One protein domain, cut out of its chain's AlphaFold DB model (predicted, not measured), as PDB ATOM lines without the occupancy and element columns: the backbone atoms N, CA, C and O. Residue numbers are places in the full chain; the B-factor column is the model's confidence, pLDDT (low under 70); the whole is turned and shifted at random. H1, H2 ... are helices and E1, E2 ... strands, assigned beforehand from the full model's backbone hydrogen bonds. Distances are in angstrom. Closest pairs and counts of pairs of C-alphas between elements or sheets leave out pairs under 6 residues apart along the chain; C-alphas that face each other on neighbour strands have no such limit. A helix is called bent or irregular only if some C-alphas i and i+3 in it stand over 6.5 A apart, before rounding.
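Overview. This is residues 7 to 103 and 157 to 203 of the 212 residues of an uncharacterized protein of Exiguobacterium sp. SH1S1 (UniProt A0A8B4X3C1). A twisted wall of four antiparallel strands, E1 to E4, has H1 and H5 over one face, and the kinked H5 packs at a steep angle on the long H3. Toward one end of the domain, beside Pro 185 where H5 begins, lie the small hairpin E5 and E6 and the short H4, whose centre is the farthest of the elements' centres from the mean of the C-alphas, at 20.0 A. The printed part has 144 residues, with five named helices and six named strands in the order E1 E2 H1 H2 E3 E4 H3 H4 E5 E6 H5. The larger sheet has the order E2 E1 E3 E4 and the smaller one E5 E6, both antiparallel, and the class is mixed, helices and strands. The whole is compact, with a radius of gyration of the C-alphas of 15.6 A and spans of 46 by 33 by 30 A.

Arrangement. E1, residues 7 to 15, and E2, residues 21 to 23, form an antiparallel hairpin, with N 13 and O 22 2.8 A apart, within hydrogen-bond range. On its other side E1 is the antiparallel neighbour of E3, residues 46 to 54, with N 10 and O 51 at 3.0 A and N 49 and O 12 at 2.8 A. E3 and E4, residues 59 to 65, are a hairpin, with N 50 and O 62 at 2.8 A; E2 and E4 are the edge strands. H1, residues 24 to 30, is on this sheet at a height of 8.0 A, only just over E2 with 3 of its C-alphas, and runs across the strands at 65 degrees to E2 on the local plane. H1 and H2, residues 35 to 40, only just touch, and only at the corner by their link, with 3 pairs of C-alphas within 8 A; the closest, those of Ala 28 and Leu 35, are 6.3 A apart. H2 is not on the sheet. E2, H1, H2 and E3 make a split strand-helix-strand unit, two strands running the same way with E1 between them, and its crossover is right-handed. H5, residues 185 to 203, is on the same face as H1 at a height of 7.6 A; its closest C-alpha pair with E1 is Ser 8 and Ala 191, 5.5 A. It has a kink of 65 degrees near residue 192 and is irregular, with C-alphas 200 and 203 7.6 A apart. H5 touches H2 with residues 199 to 203 alone; the closest C-alphas, of Leu 35 and Asp 203, are 6.4 A apart. H3, residues 77 to 93, touches H5 at a steep tilt of 54 degrees, opposite ways, with the C-alphas of Ser 82 and Ile 196 closest at 5.5 A. H3 only grazes the sheet, with residues 77 to 78. H4, residues 166 to 170, is close to H3 but not clearly touching: the closest C-alphas, of Leu 92 and Ala 170, are 7.0 A apart. E5, residues 174 to 176, and E6, residues 181 to 183, are a hairpin, with N 183 and O 174 at 2.7 A; both are apart from E1, E3 and E4. Every O i to N i+4 pair is within hydrogen-bond range in H1, H2, H3 and H4, and 10 of 15 are in H5.

Along the chain. E1 begins at C-alpha 7, (-23.781, 33.707, 39.759), and is 26.6 A long; E2 follows, then H1 at 9.9 A and H2 at 8.6 A. E3 is 25.9 A long and E4 20.2 A. H3 is 24.4 A long, from C-alpha 77 at (-4.271, 28.499, 35.078). H4, E5 and E6 are short, and H5, 25.3 A long, ends at C-alpha 203, (-1.318, 43.368, 42.913).

Size, cuts and confidence. The two C-alphas farthest apart, of Thr 18 and Phe 103, are 46.9 A apart. Residues 104 to 156 are cut out, and C-alphas 103 and 157 are 19.5 A apart across the cut, which lies in the link from H3 to H4. Of the links that are printed whole, the one from E4 to H3, 11 residues, is long and the others are tight. The mean pLDDT of the printed part is 93.3, and residue 203 is under 70.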
ATOM      1  N   LYS A   7     -23.269  32.841  38.699       98.06
ATOM      2  CA  LYS A   7     -23.781  33.707  39.759       98.06
ATOM      3  C   LYS A   7     -22.656  34.212  40.658       98.06
ATOM      4  O   LYS A   7     -22.677  35.367  41.065       98.06
ATOM      5  N   SER A   8     -21.700  33.347  40.988       97.38
ATOM      6  CA  SER A   8     -20.519  33.707  41.773       97.38
ATOM      7  C   SER A   8     -19.409  32.680  41.596       97.38
ATOM      8  O   SER A   8     -19.674  31.497  41.362       97.38
ATOM      9  N   VAL A   9     -18.168  33.130  41.770       97.56
ATOM     10  CA  VAL A   9     -16.993  32.266  41.878       97.56
ATOM     11  C   VAL A   9     -16.214  32.672  43.119       97.56
ATOM     12  O   VAL A   9     -15.846  33.832  43.275       97.56
ATOM     13  N   GLU A  10     -15.958  31.707  43.993       96.69
ATOM     14  CA  GLU A  10     -15.082  31.881  45.149       96.69
ATOM     15  C   GLU A  10     -13.854  30.991  44.995       96.69
ATOM     16  O   GLU A  10     -13.972  29.823  44.615       96.69
ATOM     17  N   ILE A  11     -12.675  31.530  45.311       97.38
ATOM     18  CA  ILE A  11     -11.419  30.782  45.245       97.38
ATOM     19  C   ILE A  11     -10.865  30.615  46.652       97.38
ATOM     20  O   ILE A  11     -10.676  31.580  47.395       97.38
ATOM     21  N   PHE A  12     -10.581  29.370  47.007       97.56
ATOM     22  CA  PHE A  12      -9.964  28.997  48.265       97.56
ATOM     23  C   PHE A  12      -8.601  28.371  48.014       97.56
ATOM     24  O   PHE A  12      -8.425  27.599  47.075       97.56
ATOM     25  N   TYR A  13      -7.658  28.657  48.897       97.12
ATOM     26  CA  TYR A  13      -6.405  27.932  48.987       97.12
ATOM     27  C   TYR A  13      -6.512  26.865  50.077       97.12
ATOM     28  O   TYR A  13      -7.016  27.139  51.170       97.12
ATOM     29  N   ARG A  14      -6.043  25.653  49.776       97.38
ATOM     30  CA  ARG A  14      -5.921  24.549  50.730       97.38
ATOM     31  C   ARG A  14      -4.468  24.106  50.827       97.38
ATOM     32  O   ARG A  14      -3.937  23.561  49.859       97.38
ATOM     33  N   GLU A  15      -3.873  24.301  51.998       93.81
ATOM     34  CA  GLU A  15      -2.499  23.894  52.315       93.81
ATOM     35  C   GLU A  15      -2.325  22.372  52.213       93.81
ATOM     36  O   GLU A  15      -3.180  21.619  52.690       93.81
ATOM     37  N   SER A  16      -1.208  21.913  51.637       92.38
ATOM     38  CA  SER A  16      -0.891  20.479  51.533       92.38
ATOM     39  C   SER A  16      -0.654  19.820  52.895       92.38
ATOM     40  O   SER A  16      -1.165  18.728  53.136       92.38
ATOM     41  N   ASP A  17       0.073  20.487  53.795       89.00
ATOM     42  CA  ASP A  17       0.534  19.876  55.050       89.00
ATOM     43  C   ASP A  17      -0.560  19.812  56.119       89.00
ATOM     44  O   ASP A  17      -0.695  18.824  56.841       89.00
ATOM     45  N   THR A  18      -1.342  20.885  56.244       90.19
ATOM     46  CA  THR A  18      -2.340  21.032  57.313       90.19
ATOM     47  C   THR A  18      -3.758  20.716  56.844       90.19
ATOM     48  O   THR A  18      -4.652  20.526  57.670       90.19
ATOM     49  N   GLY A  19      -4.000  20.715  55.528       91.38
ATOM     50  CA  GLY A  19      -5.341  20.650  54.947       91.38
ATOM     51  C   GLY A  19      -6.204  21.878  55.248       91.38
ATOM     52  O   GLY A  19      -7.389  21.888  54.903       91.38
ATOM     53  N   ARG A  20      -5.647  22.914  55.895       91.38
ATOM     54  CA  ARG A  20      -6.376  24.137  56.229       91.38
ATOM     55  C   ARG A  20      -6.792  24.837  54.946       91.38
ATOM     56  O   ARG A  20      -5.981  25.041  54.047       91.38
ATOM     57  N   GLN A  21      -8.058  25.232  54.905       95.12
ATOM     58  CA  GLN A  21      -8.637  25.980  53.802       95.12
ATOM     59  C   GLN A  21      -8.914  27.424  54.228       95.12
ATOM     60  O   GLN A  21      -9.452  27.670  55.309       95.12
ATOM     61  N   ALA A  22      -8.569  28.373  53.365       94.88
ATOM     62  CA  ALA A  22      -8.877  29.790  53.521       94.88
ATOM     63  C   ALA A  22      -9.257  30.393  52.165       94.88
ATOM     64  O   ALA A  22      -8.867  29.871  51.124       94.88
ATOM     65  N   ASN A  23     -10.026  31.483  52.159       95.38
ATOM     66  CA  ASN A  23     -10.237  32.260  50.936       95.38
ATOM     67  C   ASN A  23      -8.876  32.768  50.422       95.38
ATOM     68  O   ASN A  23      -8.068  33.243  51.221       95.38
ATOM     69  N   LEU A  24      -8.623  32.645  49.116       94.38
ATOM     70  CA  LEU A  24      -7.316  32.907  48.503       94.38
ATOM     71  C   LEU A  24      -6.820  34.332  48.777       94.38
ATOM     72  O   LEU A  24      -5.720  34.508  49.296       94.38
ATOM     73  N   PHE A  25      -7.647  35.341  48.501       90.25
ATOM     74  CA  PHE A  25      -7.277  36.749  48.678       90.25
ATOM     75  C   PHE A  25      -7.087  37.103  50.152       90.25
ATOM     76  O   PHE A  25      -6.141  37.795  50.518       90.25
ATOM     77  N   THR A  26      -7.937  36.552  51.025       89.06
ATOM     78  CA  THR A  26      -7.768  36.706  52.479       89.06
ATOM     79  C   THR A  26      -6.445  36.097  52.951       89.06
ATOM     80  O   THR A  26      -5.770  36.673  53.801       89.06
ATOM     81  N   PHE A  27      -6.063  34.938  52.410       89.25
ATOM     82  CA  PHE A  27      -4.813  34.267  52.752       89.25
ATOM     83  C   PHE A  27      -3.588  35.054  52.269       89.25
ATOM     84  O   PHE A  27      -2.669  35.276  53.059       89.25
ATOM     85  N   ALA A  28      -3.588  35.517  51.015       87.56
ATOM     86  CA  ALA A  28      -2.508  36.331  50.453       87.56
ATOM     87  C   ALA A  28      -2.299  37.622  51.267       87.56
ATOM     88  O   ALA A  28      -1.185  37.907  51.712       87.56
ATOM     89  N   LEU A  29      -3.394  38.313  51.609       84.25
ATOM     90  CA  LEU A  29      -3.360  39.505  52.458       84.25
ATOM     91  C   LEU A  29      -2.792  39.215  53.857       84.25
ATOM     92  O   LEU A  29      -1.953  39.960  54.354       84.25
ATOM     93  N   GLN A  30      -3.196  38.109  54.496       86.31
ATOM     94  CA  GLN A  30      -2.660  37.701  55.807       86.31
ATOM     95  C   GLN A  30      -1.160  37.389  55.773       86.31
ATOM     96  O   GLN A  30      -0.479  37.524  56.792       86.31
ATOM     97  N   LYS A  31      -0.648  36.956  54.620       84.12
ATOM     98  CA  LYS A  31       0.774  36.707  54.381       84.12
ATOM     99  C   LYS A  31       1.534  37.953  53.925       84.12
ATOM    100  O   LYS A  31       2.748  37.866  53.782       84.12
ATOM    101  N   ASN A  32       0.849  39.088  53.758       85.44
ATOM    102  CA  ASN A  32       1.411  40.330  53.231       85.44
ATOM    103  C   ASN A  32       2.178  40.096  51.917       85.44
ATOM    104  O   ASN A  32       3.303  40.562  51.751       85.44
ATOM    105  N   THR A  33       1.575  39.309  51.024       85.69
ATOM    106  CA  THR A  33       2.114  38.987  49.702       85.69
ATOM    107  C   THR A  33       1.061  39.278  48.642       85.69
ATOM    108  O   THR A  33      -0.139  39.140  48.906       85.69
ATOM    109  N   CYS A  34       1.498  39.699  47.460       87.19
ATOM    110  CA  CYS A  34       0.607  39.834  46.319       87.19
ATOM    111  C   CYS A  34       0.294  38.449  45.726       87.19
ATOM    112  O   CYS A  34       0.934  37.441  46.056       87.19
ATOM    113  N   LEU A  35      -0.732  38.367  44.882       90.56
ATOM    114  CA  LEU A  35      -1.166  37.090  44.336       90.56
ATOM    115  C   LEU A  35      -0.111  36.504  43.393       90.56
ATOM    116  O   LEU A  35       0.124  35.299  43.459       90.56
ATOM    117  N   SER A  36       0.551  37.317  42.561       88.75
ATOM    118  CA  SER A  36       1.652  36.842  41.710       88.75
ATOM    119  C   SER A  36       2.755  36.162  42.518       88.75
ATOM    120  O   SER A  36       3.116  35.022  42.222       88.75
ATOM    121  N   ASP A  37       3.224  36.810  43.585       90.12
ATOM    122  CA  ASP A  37       4.308  36.298  44.424       90.12
ATOM    123  C   ASP A  37       3.869  35.039  45.177       90.12
ATOM    124  O   ASP A  37       4.612  34.061  45.253       90.12
ATOM    125  N   PHE A  38       2.626  35.006  45.672       91.94
ATOM    126  CA  PHE A  38       2.049  33.799  46.263       91.94
ATOM    127  C   PHE A  38       2.007  32.624  45.275       91.94
ATOM    128  O   PHE A  38       2.293  31.483  45.650       91.94
ATOM    129  N   MET A  39       1.624  32.872  44.021       92.88
ATOM    130  CA  MET A  39       1.539  31.830  42.998       92.88
ATOM    131  C   MET A  39       2.927  31.304  42.609       92.88
ATOM    132  O   MET A  39       3.068  30.091  42.445       92.88
ATOM    133  N   GLU A  40       3.940  32.170  42.556       92.44
ATOM    134  CA  GLU A  40       5.335  31.816  42.250       92.44
ATOM    135  C   GLU A  40       6.094  31.171  43.423       92.44
ATOM    136  O   GLU A  40       7.033  30.414  43.196       92.44
ATOM    137  N   ASP A  41       5.692  31.404  44.677       92.12
ATOM    138  CA  ASP A  41       6.378  30.828  45.838       92.12
ATOM    139  C   ASP A  41       6.250  29.291  45.876       92.12
ATOM    140  O   ASP A  41       5.196  28.729  46.202       92.12
ATOM    141  N   GLU A  42       7.344  28.604  45.542       91.25
ATOM    142  CA  GLU A  42       7.463  27.143  45.553       91.25
ATOM    143  C   GLU A  42       7.556  26.555  46.969       91.25
ATOM    144  O   GLU A  42       7.353  25.355  47.156       91.25
ATOM    145  N   SER A  43       7.836  27.360  47.996       91.06
ATOM    146  CA  SER A  43       7.797  26.883  49.384       91.06
ATOM    147  C   SER A  43       6.363  26.683  49.884       91.06
ATOM    148  O   SER A  43       6.129  25.938  50.837       91.06
ATOM    149  N   ILE A  44       5.388  27.307  49.216       89.69
ATOM    150  CA  ILE A  44       3.969  27.210  49.533       89.69
ATOM    151  C   ILE A  44       3.325  26.158  48.627       89.69
ATOM    152  O   ILE A  44       3.058  26.395  47.453       89.69
ATOM    153  N   GLN A  45       3.035  24.989  49.195       93.06
ATOM    154  CA  GLN A  45       2.447  23.859  48.474       93.06
ATOM    155  C   GLN A  45       0.978  23.664  48.854       93.06
ATOM    156  O   GLN A  45       0.626  23.607  50.037       93.06
ATOM    157  N   GLY A  46       0.112  23.512  47.852       95.44
ATOM    158  CA  GLY A  46      -1.314  23.320  48.084       95.44
ATOM    159  C   GLY A  46      -2.155  23.355  46.817       95.44
ATOM    160  O   GLY A  46      -1.657  23.326  45.696       95.44
ATOM    161  N   ASN A  47      -3.469  23.417  47.006       97.56
ATOM    162  CA  ASN A  47      -4.435  23.439  45.913       97.56
ATOM    163  C   ASN A  47      -5.257  24.724  45.924       97.56
ATOM    164  O   ASN A  47      -5.616  25.228  46.989       97.56
ATOM    165  N   LEU A  48      -5.633  25.183  44.736       97.69
ATOM    166  CA  LEU A  48      -6.701  26.149  44.535       97.69
ATOM    167  C   LEU A  48      -8.018  25.411  44.289       97.69
ATOM    168  O   LEU A  48      -8.109  24.532  43.428       97.69
ATOM    169  N   ILE A  49      -9.036  25.775  45.062       98.06
ATOM    170  CA  ILE A  49     -10.390  25.233  45.003       98.06
ATOM    171  C   ILE A  49     -11.318  26.353  44.548       98.06
ATOM    172  O   ILE A  49     -11.465  27.360  45.235       98.06
ATOM    173  N   TYR A  50     -11.970  26.147  43.415       97.75
ATOM    174  CA  TYR A  50     -12.891  27.087  42.795       97.75
ATOM    175  C   TYR A  50     -14.305  26.589  43.048       97.75
ATOM    176  O   TYR A  50     -14.659  25.483  42.636       97.75
ATOM    177  N   VAL A  51     -15.110  27.392  43.733       98.06
ATOM    178  CA  VAL A  51     -16.523  27.116  43.982       98.06
ATOM    179  C   VAL A  51     -17.333  28.007  43.052       98.06
ATOM    180  O   VAL A  51     -17.450  29.207  43.282       98.06
ATOM    181  N   VAL A  52     -17.868  27.412  41.986       98.25
ATOM    182  CA  VAL A  52     -18.688  28.090  40.978       98.25
ATOM    183  C   VAL A  52     -20.156  27.818  41.282       98.25
ATOM    184  O   VAL A  52     -20.596  26.666  41.263       98.25
ATOM    185  N   GLU A  53     -20.923  28.866  41.567       98.31
ATOM    186  CA  GLU A  53     -22.378  28.798  41.710       98.31
ATOM    187  C   GLU A  53     -23.038  29.361  40.451       98.31
ATOM    188  O   GLU A  53     -22.671  30.436  39.975       98.31
ATOM    189  N   PHE A  54     -24.022  28.643  39.913       98.38
ATOM    190  CA  PHE A  54     -24.809  29.068  38.758       98.38
ATOM    191  C   PHE A  54     -26.176  29.613  39.185       98.38
ATOM    192  O   PHE A  54     -26.713  29.252  40.234       98.38
ATOM    193  N   CYS A  55     -26.784  30.455  38.345       97.75
ATOM    194  CA  CYS A  55     -28.102  31.046  38.616       97.75
ATOM    195  C   CYS A  55     -29.238  30.015  38.736       97.75
ATOM    196  O   CYS A  55     -30.249  30.299  39.372       97.75
ATOM    197  N   ASP A  56     -29.075  28.814  38.173       96.56
ATOM    198  CA  ASP A  56     -30.031  27.710  38.316       96.56
ATOM    199  C   ASP A  56     -29.826  26.882  39.601       96.56
ATOM    200  O   ASP A  56     -30.476  25.854  39.794       96.56
ATOM    201  N   GLY A  57     -28.936  27.328  40.494       96.50
ATOM    202  CA  GLY A  57     -28.661  26.715  41.793       96.50
ATOM    203  C   GLY A  57     -27.647  25.572  41.756       96.50
ATOM    204  O   GLY A  57     -27.273  25.063  42.815       96.50
ATOM    205  N   VAL A  58     -27.171  25.169  40.573       97.19
ATOM    206  CA  VAL A  58     -26.106  24.165  40.462       97.19
ATOM    207  C   VAL A  58     -24.792  24.741  40.984       97.19
ATOM    208  O   VAL A  58     -24.465  25.906  40.756       97.19
ATOM    209  N   LYS A  59     -24.021  23.900  41.676       97.69
ATOM    210  CA  LYS A  59     -22.677  24.220  42.162       97.69
ATOM    211  C   LYS A  59     -21.662  23.272  41.547       97.69
ATOM    212  O   LYS A  59     -21.892  22.063  41.525       97.69
ATOM    213  N   LYS A  60     -20.540  23.815  41.087       97.56
ATOM    214  CA  LYS A  60     -19.397  23.052  40.581       97.56
ATOM    215  C   LYS A  60     -18.165  23.407  41.399       97.56
ATOM    216  O   LYS A  60     -17.921  24.574  41.690       97.56
ATOM    217  N   ILE A  61     -17.421  22.381  41.797       97.88
ATOM    218  CA  ILE A  61     -16.171  22.532  42.538       97.88
ATOM    219  C   ILE A  61     -15.054  22.023  41.642       97.88
ATOM    220  O   ILE A  61     -15.078  20.867  41.224       97.88
ATOM    221  N   ILE A  62     -14.091  22.891  41.357       97.12
ATOM    222  CA  ILE A  62     -12.915  22.580  40.545       97.12
ATOM    223  C   ILE A  62     -11.706  22.686  41.468       97.12
ATOM    224  O   ILE A  62     -11.626  23.603  42.283       97.12
ATOM    225  N   CYS A  63     -10.783  21.734  41.391       96.50
ATOM    226  CA  CYS A  63      -9.607  21.700  42.251       96.50
ATOM    227  C   CYS A  63      -8.371  21.457  41.398       96.50
ATOM    228  O   CYS A  63      -8.304  20.464  40.675       96.50
ATOM    229  N   HIS A  64      -7.388  22.341  41.524       95.31
ATOM    230  CA  HIS A  64      -6.105  22.211  40.849       95.31
ATOM    231  C   HIS A  64      -4.962  22.512  41.814       95.31
ATOM    232  O   HIS A  64      -5.125  23.375  42.680       95.31
ATOM    233  N   PRO A  65      -3.803  21.859  41.653       96.12
ATOM    234  CA  PRO A  65      -2.583  22.311  42.305       96.12
ATOM    235  C   PRO A  65      -2.310  23.790  41.990       96.12
ATOM    236  O   PRO A  65      -2.569  24.233  40.863       96.12
ATOM    237  N   LYS A  66      -1.828  24.561  42.974       94.69
ATOM    238  CA  LYS A  66      -1.542  26.004  42.826       94.69
ATOM    239  C   LYS A  66      -0.617  26.265  41.639       94.69
ATOM    240  O   LYS A  66      -0.846  27.165  40.840       94.69
ATOM    241  N   GLU A  67       0.386  25.420  41.507       92.94
ATOM    242  CA  GLU A  67       1.452  25.458  40.520       92.94
ATOM    243  C   GLU A  67       1.015  25.057  39.104       92.94
ATOM    244  O   GLU A  67       1.832  25.035  38.186       92.94
ATOM    245  N   THR A  68      -0.265  24.733  38.894       93.75
ATOM    246  CA  THR A  68      -0.736  24.304  37.577       93.75
ATOM    247  C   THR A  68      -0.639  25.452  36.573       93.75
ATOM    248  O   THR A  68      -1.379  26.438  36.653       93.75
ATOM    249  N   ARG A  69       0.228  25.277  35.575       92.50
ATOM    250  CA  ARG A  69       0.408  26.184  34.437       92.50
ATOM    251  C   ARG A  69      -0.271  25.629  33.181       92.50
ATOM    252  O   ARG A  69      -0.508  24.424  33.079       92.50
ATOM    253  N   ASN A  70      -0.639  26.500  32.243       86.00
ATOM    254  CA  ASN A  70      -1.051  26.064  30.910       86.00
ATOM    255  C   ASN A  70       0.185  25.633  30.102       86.00
ATOM    256  O   ASN A  70       1.256  26.217  30.238       86.00
ATOM    257  N   GLU A  71       0.037  24.612  29.260       80.25
ATOM    258  CA  GLU A  71       1.174  23.994  28.558       80.25
ATOM    259  C   GLU A  71       1.858  24.951  27.578       80.25
ATOM    260  O   GLU A  71       3.079  24.958  27.450       80.25
ATOM    261  N   GLU A  72       1.071  25.786  26.915       79.44
ATOM    262  CA  GLU A  72       1.535  26.583  25.787       79.44
ATOM    263  C   GLU A  72       2.258  27.872  26.222       79.44
ATOM    264  O   GLU A  72       3.294  28.207  25.657       79.44
ATOM    265  N   TRP A  73       1.773  28.557  27.265       77.25
ATOM    266  CA  TRP A  73       2.325  29.854  27.699       77.25
ATOM    267  C   TRP A  73       3.056  29.770  29.043       77.25
ATOM    268  O   TRP A  73       3.660  30.748  29.473       77.25
ATOM    269  N   GLN A  74       2.988  28.621  29.727       87.56
ATOM    270  CA  GLN A  74       3.536  28.426  31.075       87.56
ATOM    271  C   GLN A  74       3.009  29.450  32.104       87.56
ATOM    272  O   GLN A  74       3.641  29.728  33.124       87.56
ATOM    273  N   VAL A  75       1.810  29.984  31.871       90.25
ATOM    274  CA  VAL A  75       1.100  30.905  32.763       90.25
ATOM    275  C   VAL A  75       0.222  30.093  33.710       90.25
ATOM    276  O   VAL A  75      -0.395  29.107  33.305       90.25
ATOM    277  N   PHE A  76       0.129  30.492  34.980       94.44
ATOM    278  CA  PHE A  76      -0.772  29.827  35.925       94.44
ATOM    279  C   PHE A  76      -2.209  29.810  35.405       94.44
ATOM    280  O   PHE A  76      -2.720  30.824  34.919       94.44
ATOM    281  N   LYS A  77      -2.894  28.672  35.566       93.88
ATOM    282  CA  LYS A  77      -4.271  28.499  35.078       93.88
ATOM    283  C   LYS A  77      -5.221  29.590  35.569       93.88
ATOM    284  O   LYS A  77      -6.066  30.018  34.794       93.88
ATOM    285  N   LEU A  78      -5.057  30.066  36.808       94.62
ATOM    286  CA  LEU A  78      -5.847  31.164  37.372       94.62
ATOM    287  C   LEU A  78      -5.733  32.450  36.537       94.62
ATOM    288  O   LEU A  78      -6.746  33.027  36.147       94.62
ATOM    289  N   PHE A  79      -4.505  32.878  36.239       94.19
ATOM    290  CA  PHE A  79      -4.255  34.102  35.480       94.19
ATOM    291  C   PHE A  79      -4.701  33.967  34.027       94.19
ATOM    292  O   PHE A  79      -5.323  34.884  33.497       94.19
ATOM    293  N   LYS A  80      -4.464  32.805  33.407       93.31
ATOM    294  CA  LYS A  80      -4.922  32.536  32.039       93.31
ATOM    295  C   LYS A  80      -6.452  32.523  31.946       93.31
ATOM    296  O   LYS A  80      -7.011  33.129  31.040       93.31
ATOM    297  N   TRP A  81      -7.130  31.900  32.910       94.69
ATOM    298  CA  TRP A  81      -8.592  31.901  32.987       94.69
ATOM    299  C   TRP A  81      -9.154  33.318  33.167       94.69
ATOM    300  O   TRP A  81     -10.038  33.719  32.413       94.69
ATOM    301  N   SER A  82      -8.591  34.111  34.087       95.69
ATOM    302  CA  SER A  82      -8.964  35.524  34.265       95.69
ATOM    303  C   SER A  82      -8.763  36.335  32.978       95.69
ATOM    304  O   SER A  82      -9.645  37.100  32.585       95.69
ATOM    305  N   GLN A  83      -7.647  36.101  32.274       94.12
ATOM    306  CA  GLN A  83      -7.356  36.712  30.977       94.12
ATOM    307  C   GLN A  83      -8.415  36.420  29.926       94.12
ATOM    308  O   GLN A  83      -8.902  37.352  29.296       94.12
ATOM    309  N   HIS A  84      -8.822  35.161  29.762       94.88
ATOM    310  CA  HIS A  84      -9.841  34.816  28.769       94.88
ATOM    311  C   HIS A  84     -11.129  35.609  29.002       94.88
ATOM    312  O   HIS A  84     -11.695  36.180  28.070       94.88
ATOM    313  N   TRP A  85     -11.565  35.700  30.258       97.12
ATOM    314  CA  TRP A  85     -12.793  36.404  30.594       97.12
ATOM    315  C   TRP A  85     -12.700  37.916  30.403       97.12
ATOM    316  O   TRP A  85     -13.634  38.492  29.838       97.12
ATOM    317  N   TYR A  86     -11.604  38.570  30.807       96.44
ATOM    318  CA  TYR A  86     -11.490  40.004  30.539       96.44
ATOM    319  C   TYR A  86     -11.335  40.297  29.043       96.44
ATOM    320  O   TYR A  86     -11.964  41.238  28.573       96.44
ATOM    321  N   THR A  87     -10.624  39.470  28.264       96.81
ATOM    322  CA  THR A  87     -10.527  39.642  26.803       96.81
ATOM    323  C   THR A  87     -11.903  39.525  26.141       96.81
ATOM    324  O   THR A  87     -12.268  40.350  25.304       96.81
ATOM    325  N   ILE A  88     -12.724  38.548  26.553       97.31
ATOM    326  CA  ILE A  88     -14.102  38.397  26.055       97.31
ATOM    327  C   ILE A  88     -14.954  39.621  26.405       97.31
ATOM    328  O   ILE A  88     -15.710  40.104  25.559       97.31
ATOM    329  N   TYR A  89     -14.845  40.134  27.634       97.44
ATOM    330  CA  TYR A  89     -15.532  41.360  28.039       97.44
ATOM    331  C   TYR A  89     -15.130  42.538  27.155       97.44
ATOM    332  O   TYR A  89     -15.990  43.234  26.615       97.44
ATOM    333  N   GLU A  90     -13.828  42.764  27.009       97.69
ATOM    334  CA  GLU A  90     -13.293  43.886  26.248       97.69
ATOM    335  C   GLU A  90     -13.765  43.822  24.800       97.69
ATOM    336  O   GLU A  90     -14.179  44.836  24.239       97.69
ATOM    337  N   TRP A  91     -13.814  42.620  24.224       97.81
ATOM    338  CA  TRP A  91     -14.263  42.425  22.854       97.81
ATOM    339  C   TRP A  91     -15.768  42.679  22.699       97.81
ATOM    340  O   TRP A  91     -16.195  43.402  21.796       97.81
ATOM    341  N   LEU A  92     -16.581  42.141  23.615       97.06
ATOM    342  CA  LEU A  92     -18.036  42.325  23.613       97.06
ATOM    343  C   LEU A  92     -18.440  43.793  23.784       97.06
ATOM    344  O   LEU A  92     -19.413  44.238  23.170       97.06
ATOM    345  N   TYR A  93     -17.721  44.534  24.628       96.75
ATOM    346  CA  TYR A  93     -18.105  45.885  25.036       96.75
ATOM    347  C   TYR A  93     -17.247  47.003  24.437       96.75
ATOM    348  O   TYR A  93     -17.581  48.174  24.627       96.75
ATOM    349  N   LYS A  94     -16.182  46.661  23.704       96.94
ATOM    350  CA  LYS A  94     -15.262  47.588  23.022       96.94
ATOM    351  C   LYS A  94     -14.669  48.655  23.947       96.94
ATOM    352  O   LYS A  94     -14.577  49.832  23.596       96.94
ATOM    353  N   LYS A  95     -14.306  48.239  25.157       96.12
ATOM    354  CA  LYS A  95     -13.702  49.085  26.187       96.12
ATOM    355  C   LYS A  95     -12.799  48.259  27.084       96.12
ATOM    356  O   LYS A  95     -13.134  47.109  27.351       96.12
ATOM    357  N   GLU A  96     -11.754  48.881  27.610       93.19
ATOM    358  CA  GLU A  96     -10.837  48.282  28.577       93.19
ATOM    359  C   GLU A  96     -11.585  47.742  29.801       93.19
ATOM    360  O   GLU A  96     -12.495  48.379  30.349       93.19
ATOM    361  N   PHE A  97     -11.169  46.577  30.281       94.56
ATOM    362  CA  PHE A  97     -11.799  45.905  31.402       94.56
ATOM    363  C   PHE A  97     -11.612  46.689  32.697       94.56
ATOM    364  O   PHE A  97     -12.579  46.910  33.428       94.56
ATOM    365  N   LYS A  98     -10.377  47.126  32.966       91.00
ATOM    366  CA  LYS A  98      -9.988  47.796  34.213       91.00
ATOM    367  C   LYS A  98     -10.587  49.196  34.329       91.00
ATOM    368  O   LYS A  98     -11.212  49.526  35.332       91.00
ATOM    369  N   THR A  99     -10.375  50.030  33.315       90.00
ATOM    370  CA  THR A  99     -10.697  51.468  33.360       90.00
ATOM    371  C   THR A  99     -12.095  51.774  32.825       90.00
ATOM    372  O   THR A  99     -12.622  52.859  33.060       90.00
ATOM    373  N   LYS A 100     -12.698  50.828  32.088       93.25
ATOM    374  CA  LYS A 100     -13.942  51.005  31.324       93.25
ATOM    375  C   LYS A 100     -13.840  52.042  30.202       93.25
ATOM    376  O   LYS A 100     -14.872  52.390  29.619       93.25
ATOM    377  N   ARG A 101     -12.632  52.513  29.878       93.56
ATOM    378  CA  ARG A 101     -12.372  53.453  28.786       93.56
ATOM    379  C   ARG A 101     -12.648  52.773  27.438       93.56
ATOM    380  O   ARG A 101     -12.170  51.661  27.231       93.56
ATOM    381  N   PRO A 102     -13.407  53.402  26.523       96.12
ATOM    382  CA  PRO A 102     -13.560  52.897  25.162       96.12
ATOM    383  C   PRO A 102     -12.210  52.766  24.462       96.12
ATOM    384  O   PRO A 102     -11.347  53.621  24.657       96.12
ATOM    385  N   PHE A 103     -12.068  51.747  23.618       94.50
ATOM    386  CA  PHE A 103     -10.875  51.619  22.788       94.50
ATOM    387  C   PHE A 103     -10.746  52.781  21.807       94.50
ATOM    388  O   PHE A 103     -11.739  53.305  21.294       94.50
ATOM    389  N   ILE A 157      -6.574  33.240  21.532       89.75
ATOM    390  CA  ILE A 157      -7.334  32.418  22.489       89.75
ATOM    391  C   ILE A 157      -8.193  31.383  21.751       89.75
ATOM    392  O   ILE A 157      -8.226  30.211  22.130       89.75
ATOM    393  N   LEU A 158      -8.897  31.807  20.701       92.81
ATOM    394  CA  LEU A 158      -9.840  30.962  19.974       92.81
ATOM    395  C   LEU A 158      -9.164  29.887  19.115       92.81
ATOM    396  O   LEU A 158      -9.780  28.847  18.878       92.81
ATOM    397  N   GLU A 159      -7.913  30.087  18.692       90.56
ATOM    398  CA  GLU A 159      -7.127  29.102  17.935       90.56
ATOM    399  C   GLU A 159      -7.034  27.751  18.669       90.56
ATOM    400  O   GLU A 159      -7.119  26.688  18.049       90.56
ATOM    401  N   TYR A 160      -6.971  27.787  20.003       84.19
ATOM    402  CA  TYR A 160      -6.874  26.599  20.855       84.19
ATOM    403  C   TYR A 160      -8.228  26.129  21.419       84.19
ATOM    404  O   TYR A 160      -8.308  25.088  22.076       84.19
ATOM    405  N   GLU A 161      -9.322  26.842  21.135       90.00
ATOM    406  CA  GLU A 161     -10.660  26.571  21.667       90.00
ATOM    407  C   GLU A 161     -11.633  26.098  20.573       90.00
ATOM    408  O   GLU A 161     -12.514  26.821  20.112       90.00
ATOM    409  N   ASN A 162     -11.544  24.819  20.201       89.94
ATOM    410  CA  ASN A 162     -12.316  24.240  19.088       89.94
ATOM    411  C   ASN A 162     -13.860  24.305  19.199       89.94
ATOM    412  O   ASN A 162     -14.560  24.004  18.231       89.94
ATOM    413  N   LYS A 163     -14.410  24.644  20.369       93.81
ATOM    414  CA  LYS A 163     -15.854  24.807  20.607       93.81
ATOM    415  C   LYS A 163     -16.324  26.257  20.503       93.81
ATOM    416  O   LYS A 163     -17.538  26.479  20.477       93.81
ATOM    417  N   ASN A 164     -15.401  27.214  20.468       96.56
ATOM    418  CA  ASN A 164     -15.696  28.634  20.562       96.56
ATOM    419  C   ASN A 164     -15.434  29.350  19.237       96.56
ATOM    420  O   ASN A 164     -14.712  28.892  18.361       96.56
ATOM    421  N   SER A 165     -16.120  30.473  19.065       96.25
ATOM    422  CA  SER A 165     -15.917  31.400  17.956       96.25
ATOM    423  C   SER A 165     -16.469  32.759  18.359       96.25
ATOM    424  O   SER A 165     -17.388  32.832  19.182       96.25
ATOM    425  N   ARG A 166     -15.990  33.832  17.723       96.31
ATOM    426  CA  ARG A 166     -16.543  35.185  17.899       96.31
ATOM    427  C   ARG A 166     -18.067  35.209  17.720       96.31
ATOM    428  O   ARG A 166     -18.787  35.773  18.540       96.31
ATOM    429  N   ALA A 167     -18.581  34.525  16.695       96.12
ATOM    430  CA  ALA A 167     -20.018  34.433  16.433       96.12
ATOM    431  C   ALA A 167     -20.786  33.740  17.575       96.12
ATOM    432  O   ALA A 167     -21.844  34.220  17.985       96.12
ATOM    433  N   ALA A 168     -20.246  32.643  18.120       95.88
ATOM    434  CA  ALA A 168     -20.849  31.952  19.257       95.88
ATOM    435  C   ALA A 168     -20.875  32.850  20.506       95.88
ATOM    436  O   ALA A 168     -21.939  33.024  21.106       95.88
ATOM    437  N   ILE A 169     -19.755  33.505  20.827       96.75
ATOM    438  CA  ILE A 169     -19.638  34.426  21.968       96.75
ATOM    439  C   ILE A 169     -20.638  35.582  21.827       96.75
ATOM    440  O   ILE A 169     -21.414  35.847  22.748       96.75
ATOM    441  N   ALA A 170     -20.706  36.217  20.652       95.69
ATOM    442  CA  ALA A 170     -21.660  37.291  20.370       95.69
ATOM    443  C   ALA A 170     -23.125  36.851  20.533       95.69
ATOM    444  O   ALA A 170     -23.970  37.659  20.929       95.69
ATOM    445  N   SER A 171     -23.422  35.575  20.267       95.06
ATOM    446  CA  SER A 171     -24.751  34.974  20.437       95.06
ATOM    447  C   SER A 171     -25.073  34.520  21.870       95.06
ATOM    448  O   SER A 171     -26.152  33.981  22.090       95.06
ATOM    449  N   GLY A 172     -24.175  34.741  22.838       95.56
ATOM    450  CA  GLY A 172     -24.379  34.331  24.235       95.56
ATOM    451  C   GLY A 172     -23.974  32.882  24.515       95.56
ATOM    452  O   GLY A 172     -24.526  32.241  25.404       95.56
ATOM    453  N   ARG A 173     -23.035  32.325  23.740       96.31
ATOM    454  CA  ARG A 173     -22.581  30.940  23.893       96.31
ATOM    455  C   ARG A 173     -21.058  30.853  23.907       96.31
ATOM    456  O   ARG A 173     -20.414  31.025  22.877       96.31
ATOM    457  N   TYR A 174     -20.505  30.484  25.053       97.38
ATOM    458  CA  TYR A 174     -19.079  30.240  25.250       97.38
ATOM    459  C   TYR A 174     -18.887  28.939  26.034       97.38
ATOM    460  O   TYR A 174     -19.575  28.716  27.025       97.38
ATOM    461  N   TYR A 175     -18.021  28.037  25.583       97.56
ATOM    462  CA  TYR A 175     -17.613  26.869  26.358       97.56
ATOM    463  C   TYR A 175     -16.341  27.208  27.123       97.56
ATOM    464  O   TYR A 175     -15.278  27.346  26.523       97.56
ATOM    465  N   ASP A 176     -16.441  27.309  28.441       96.38
ATOM    466  CA  ASP A 176     -15.274  27.519  29.289       96.38
ATOM    467  C   ASP A 176     -14.606  26.159  29.542       96.38
ATOM    468  O   ASP A 176     -15.217  25.257  30.116       96.38
ATOM    469  N   TYR A 177     -13.366  25.983  29.076       93.50
ATOM    470  CA  TYR A 177     -12.610  24.729  29.225       93.50
ATOM    471  C   TYR A 177     -12.072  24.507  30.639       93.50
ATOM    472  O   TYR A 177     -11.753  23.375  30.991       93.50
ATOM    473  N   PHE A 178     -11.972  25.560  31.446       93.88
ATOM    474  CA  PHE A 178     -11.562  25.467  32.840       93.88
ATOM    475  C   PHE A 178     -12.726  24.984  33.714       93.88
ATOM    476  O   PHE A 178     -12.561  24.096  34.548       93.88
ATOM    477  N   ILE A 179     -13.922  25.531  33.484       95.62
ATOM    478  CA  ILE A 179     -15.154  25.155  34.184       95.62
ATOM    479  C   ILE A 179     -15.798  23.918  33.557       95.62
ATOM    480  O   ILE A 179     -16.552  23.225  34.230       95.62
ATOM    481  N   GLU A 180     -15.498  23.610  32.298       95.50
ATOM    482  CA  GLU A 180     -16.115  22.557  31.487       95.50
ATOM    483  C   GLU A 180     -17.644  22.694  31.395       95.50
ATOM    484  O   GLU A 180     -18.389  21.736  31.605       95.50
ATOM    485  N   GLU A 181     -18.134  23.904  31.118       96.81
ATOM    486  CA  GLU A 181     -19.565  24.202  30.969       96.81
ATOM    487  C   GLU A 181     -19.809  25.154  29.796       96.81
ATOM    488  O   GLU A 181     -18.958  25.965  29.433       96.81
ATOM    489  N   TRP A 182     -21.008  25.075  29.215       97.69
ATOM    490  CA  TRP A 182     -21.496  26.109  28.305       97.69
ATOM    491  C   TRP A 182     -22.082  27.257  29.118       97.69
ATOM    492  O   TRP A 182     -22.984  27.043  29.929       97.69
ATOM    493  N   LEU A 183     -21.597  28.464  28.869       98.06
ATOM    494  CA  LEU A 183     -21.901  29.669  29.620       98.06
ATOM    495  C   LEU A 183     -22.414  30.776  28.703       98.06
ATOM    496  O   LEU A 183     -22.024  30.858  27.534       98.06
ATOM    497  N   ASP A 184     -23.274  31.627  29.252       97.88
ATOM    498  CA  ASP A 184     -23.598  32.917  28.650       97.88
ATOM    499  C   ASP A 184     -22.567  33.947  29.128       97.88
ATOM    500  O   ASP A 184     -22.589  34.317  30.309       97.88
ATOM    501  N   PRO A 185     -21.645  34.407  28.263       96.88
ATOM    502  CA  PRO A 185     -20.616  35.338  28.680       96.88
ATOM    503  C   PRO A 185     -21.183  36.707  29.064       96.88
ATOM    504  O   PRO A 185     -20.689  37.309  30.011       96.88
ATOM    505  N   LYS A 186     -22.236  37.197  28.397       95.62
ATOM    506  CA  LYS A 186     -22.770  38.546  28.652       95.62
ATOM    507  C   LYS A 186     -23.351  38.644  30.056       95.62
ATOM    508  O   LYS A 186     -23.049  39.591  30.777       95.62
ATOM    509  N   GLU A 187     -24.122  37.634  30.443       96.31
ATOM    510  CA  GLU A 187     -24.759  37.566  31.759       96.31
ATOM    511  C   GLU A 187     -23.768  37.151  32.862       96.31
ATOM    512  O   GLU A 187     -23.850  37.639  33.988       96.31
ATOM    513  N   SER A 188     -22.794  36.283  32.555       97.69
ATOM    514  CA  SER A 188     -21.823  35.784  33.548       97.69
ATOM    515  C   SER A 188     -20.749  36.808  33.919       97.69
ATOM    516  O   SER A 188     -20.244  36.796  35.042       97.69
ATOM    517  N   LEU A 189     -20.383  37.702  32.995       95.94
ATOM    518  CA  LEU A 189     -19.285  38.653  33.189       95.94
ATOM    519  C   LEU A 189     -19.493  39.594  34.378       95.94
ATOM    520  O   LEU A 189     -18.536  39.899  35.084       95.94
ATOM    521  N   HIS A 190     -20.735  40.003  34.649       91.69
ATOM    522  CA  HIS A 190     -21.045  40.851  35.802       91.69
ATOM    523  C   HIS A 190     -20.704  40.181  37.139       91.69
ATOM    524  O   HIS A 190     -20.215  40.842  38.052       91.69
ATOM    525  N   ALA A 191     -20.931  38.871  37.254       95.25
ATOM    526  CA  ALA A 191     -20.593  38.112  38.455       95.25
ATOM    527  C   ALA A 191     -19.081  37.884  38.605       95.25
ATOM    528  O   ALA A 191     -18.583  37.747  39.722       95.25
ATOM    529  N   LEU A 192     -18.357  37.826  37.486       96.38
ATOM    530  CA  LEU A 192     -16.915  37.589  37.461       96.38
ATOM    531  C   LEU A 192     -16.088  38.862  37.647       96.38
ATOM    532  O   LEU A 192     -14.923  38.772  38.025       96.38
ATOM    533  N   GLU A 193     -16.670  40.035  37.397       94.31
ATOM    534  CA  GLU A 193     -15.934  41.295  37.365       94.31
ATOM    535  C   GLU A 193     -15.087  41.575  38.620       94.31
ATOM    536  O   GLU A 193     -13.892  41.829  38.457       94.31
ATOM    537  N   PRO A 194     -15.620  41.472  39.855       92.88
ATOM    538  CA  PRO A 194     -14.823  41.721  41.056       92.88
ATOM    539  C   PRO A 194     -13.641  40.756  41.181       92.88
ATOM    540  O   PRO A 194     -12.528  41.168  41.487       92.88
ATOM    541  N   LEU A 195     -13.870  39.477  40.874       94.19
ATOM    542  CA  LEU A 195     -12.842  38.448  40.957       94.19
ATOM    543  C   LEU A 195     -11.715  38.697  39.954       94.19
ATOM    544  O   LEU A 195     -10.546  38.602  40.306       94.19
ATOM    545  N   ILE A 196     -12.056  39.017  38.708       95.31
ATOM    546  CA  ILE A 196     -11.068  39.309  37.665       95.31
ATOM    547  C   ILE A 196     -10.256  40.551  38.038       95.31
ATOM    548  O   ILE A 196      -9.046  40.577  37.815       95.31
ATOM    549  N   LEU A 197     -10.888  41.567  38.640       92.75
ATOM    550  CA  LEU A 197     -10.172  42.739  39.141       92.75
ATOM    551  C   LEU A 197      -9.133  42.360  40.202       92.75
ATOM    552  O   LEU A 197      -7.979  42.765  40.075       92.75
ATOM    553  N   ASP A 198      -9.512  41.540  41.182       90.88
ATOM    554  CA  ASP A 198      -8.599  41.087  42.235       90.88
ATOM    555  C   ASP A 198      -7.471  40.198  41.682       90.88
ATOM    556  O   ASP A 198      -6.315  40.355  42.071       90.88
ATOM    557  N   VAL A 199      -7.770  39.295  40.739       92.56
ATOM    558  CA  VAL A 199      -6.783  38.369  40.155       92.56
ATOM    559  C   VAL A 199      -5.802  39.069  39.219       92.56
ATOM    560  O   VAL A 199      -4.612  38.771  39.247       92.56
ATOM    561  N   SER A 200      -6.295  39.942  38.340       90.12
ATOM    562  CA  SER A 200      -5.495  40.516  37.251       90.12
ATOM    563  C   SER A 200      -4.916  41.890  37.577       90.12
ATOM    564  O   SER A 200      -3.972  42.316  36.917       90.12
ATOM    565  N   TYR A 201      -5.464  42.594  38.574       83.00
ATOM    566  CA  TYR A 201      -5.053  43.961  38.907       83.00
ATOM    567  C   TYR A 201      -4.921  44.237  40.413       83.00
ATOM    568  O   TYR A 201      -4.511  45.345  40.775       83.00
ATOM    569  N   GLY A 202      -5.240  43.269  41.283       72.69
ATOM    570  CA  GLY A 202      -5.165  43.419  42.741       72.69
ATOM    571  C   GLY A 202      -3.752  43.712  43.250       72.69
ATOM    572  O   GLY A 202      -3.585  44.471  44.203       72.69
ATOM    573  N   ASP A 203      -2.732  43.226  42.541       61.38
ATOM    574  CA  ASP A 203      -1.318  43.368  42.913       61.38
ATOM    575  C   ASP A 203      -0.787  44.817  42.805       61.38
ATOM    576  O   ASP A 203       0.262  45.143  43.362       61.38
TER     577      ASP A 203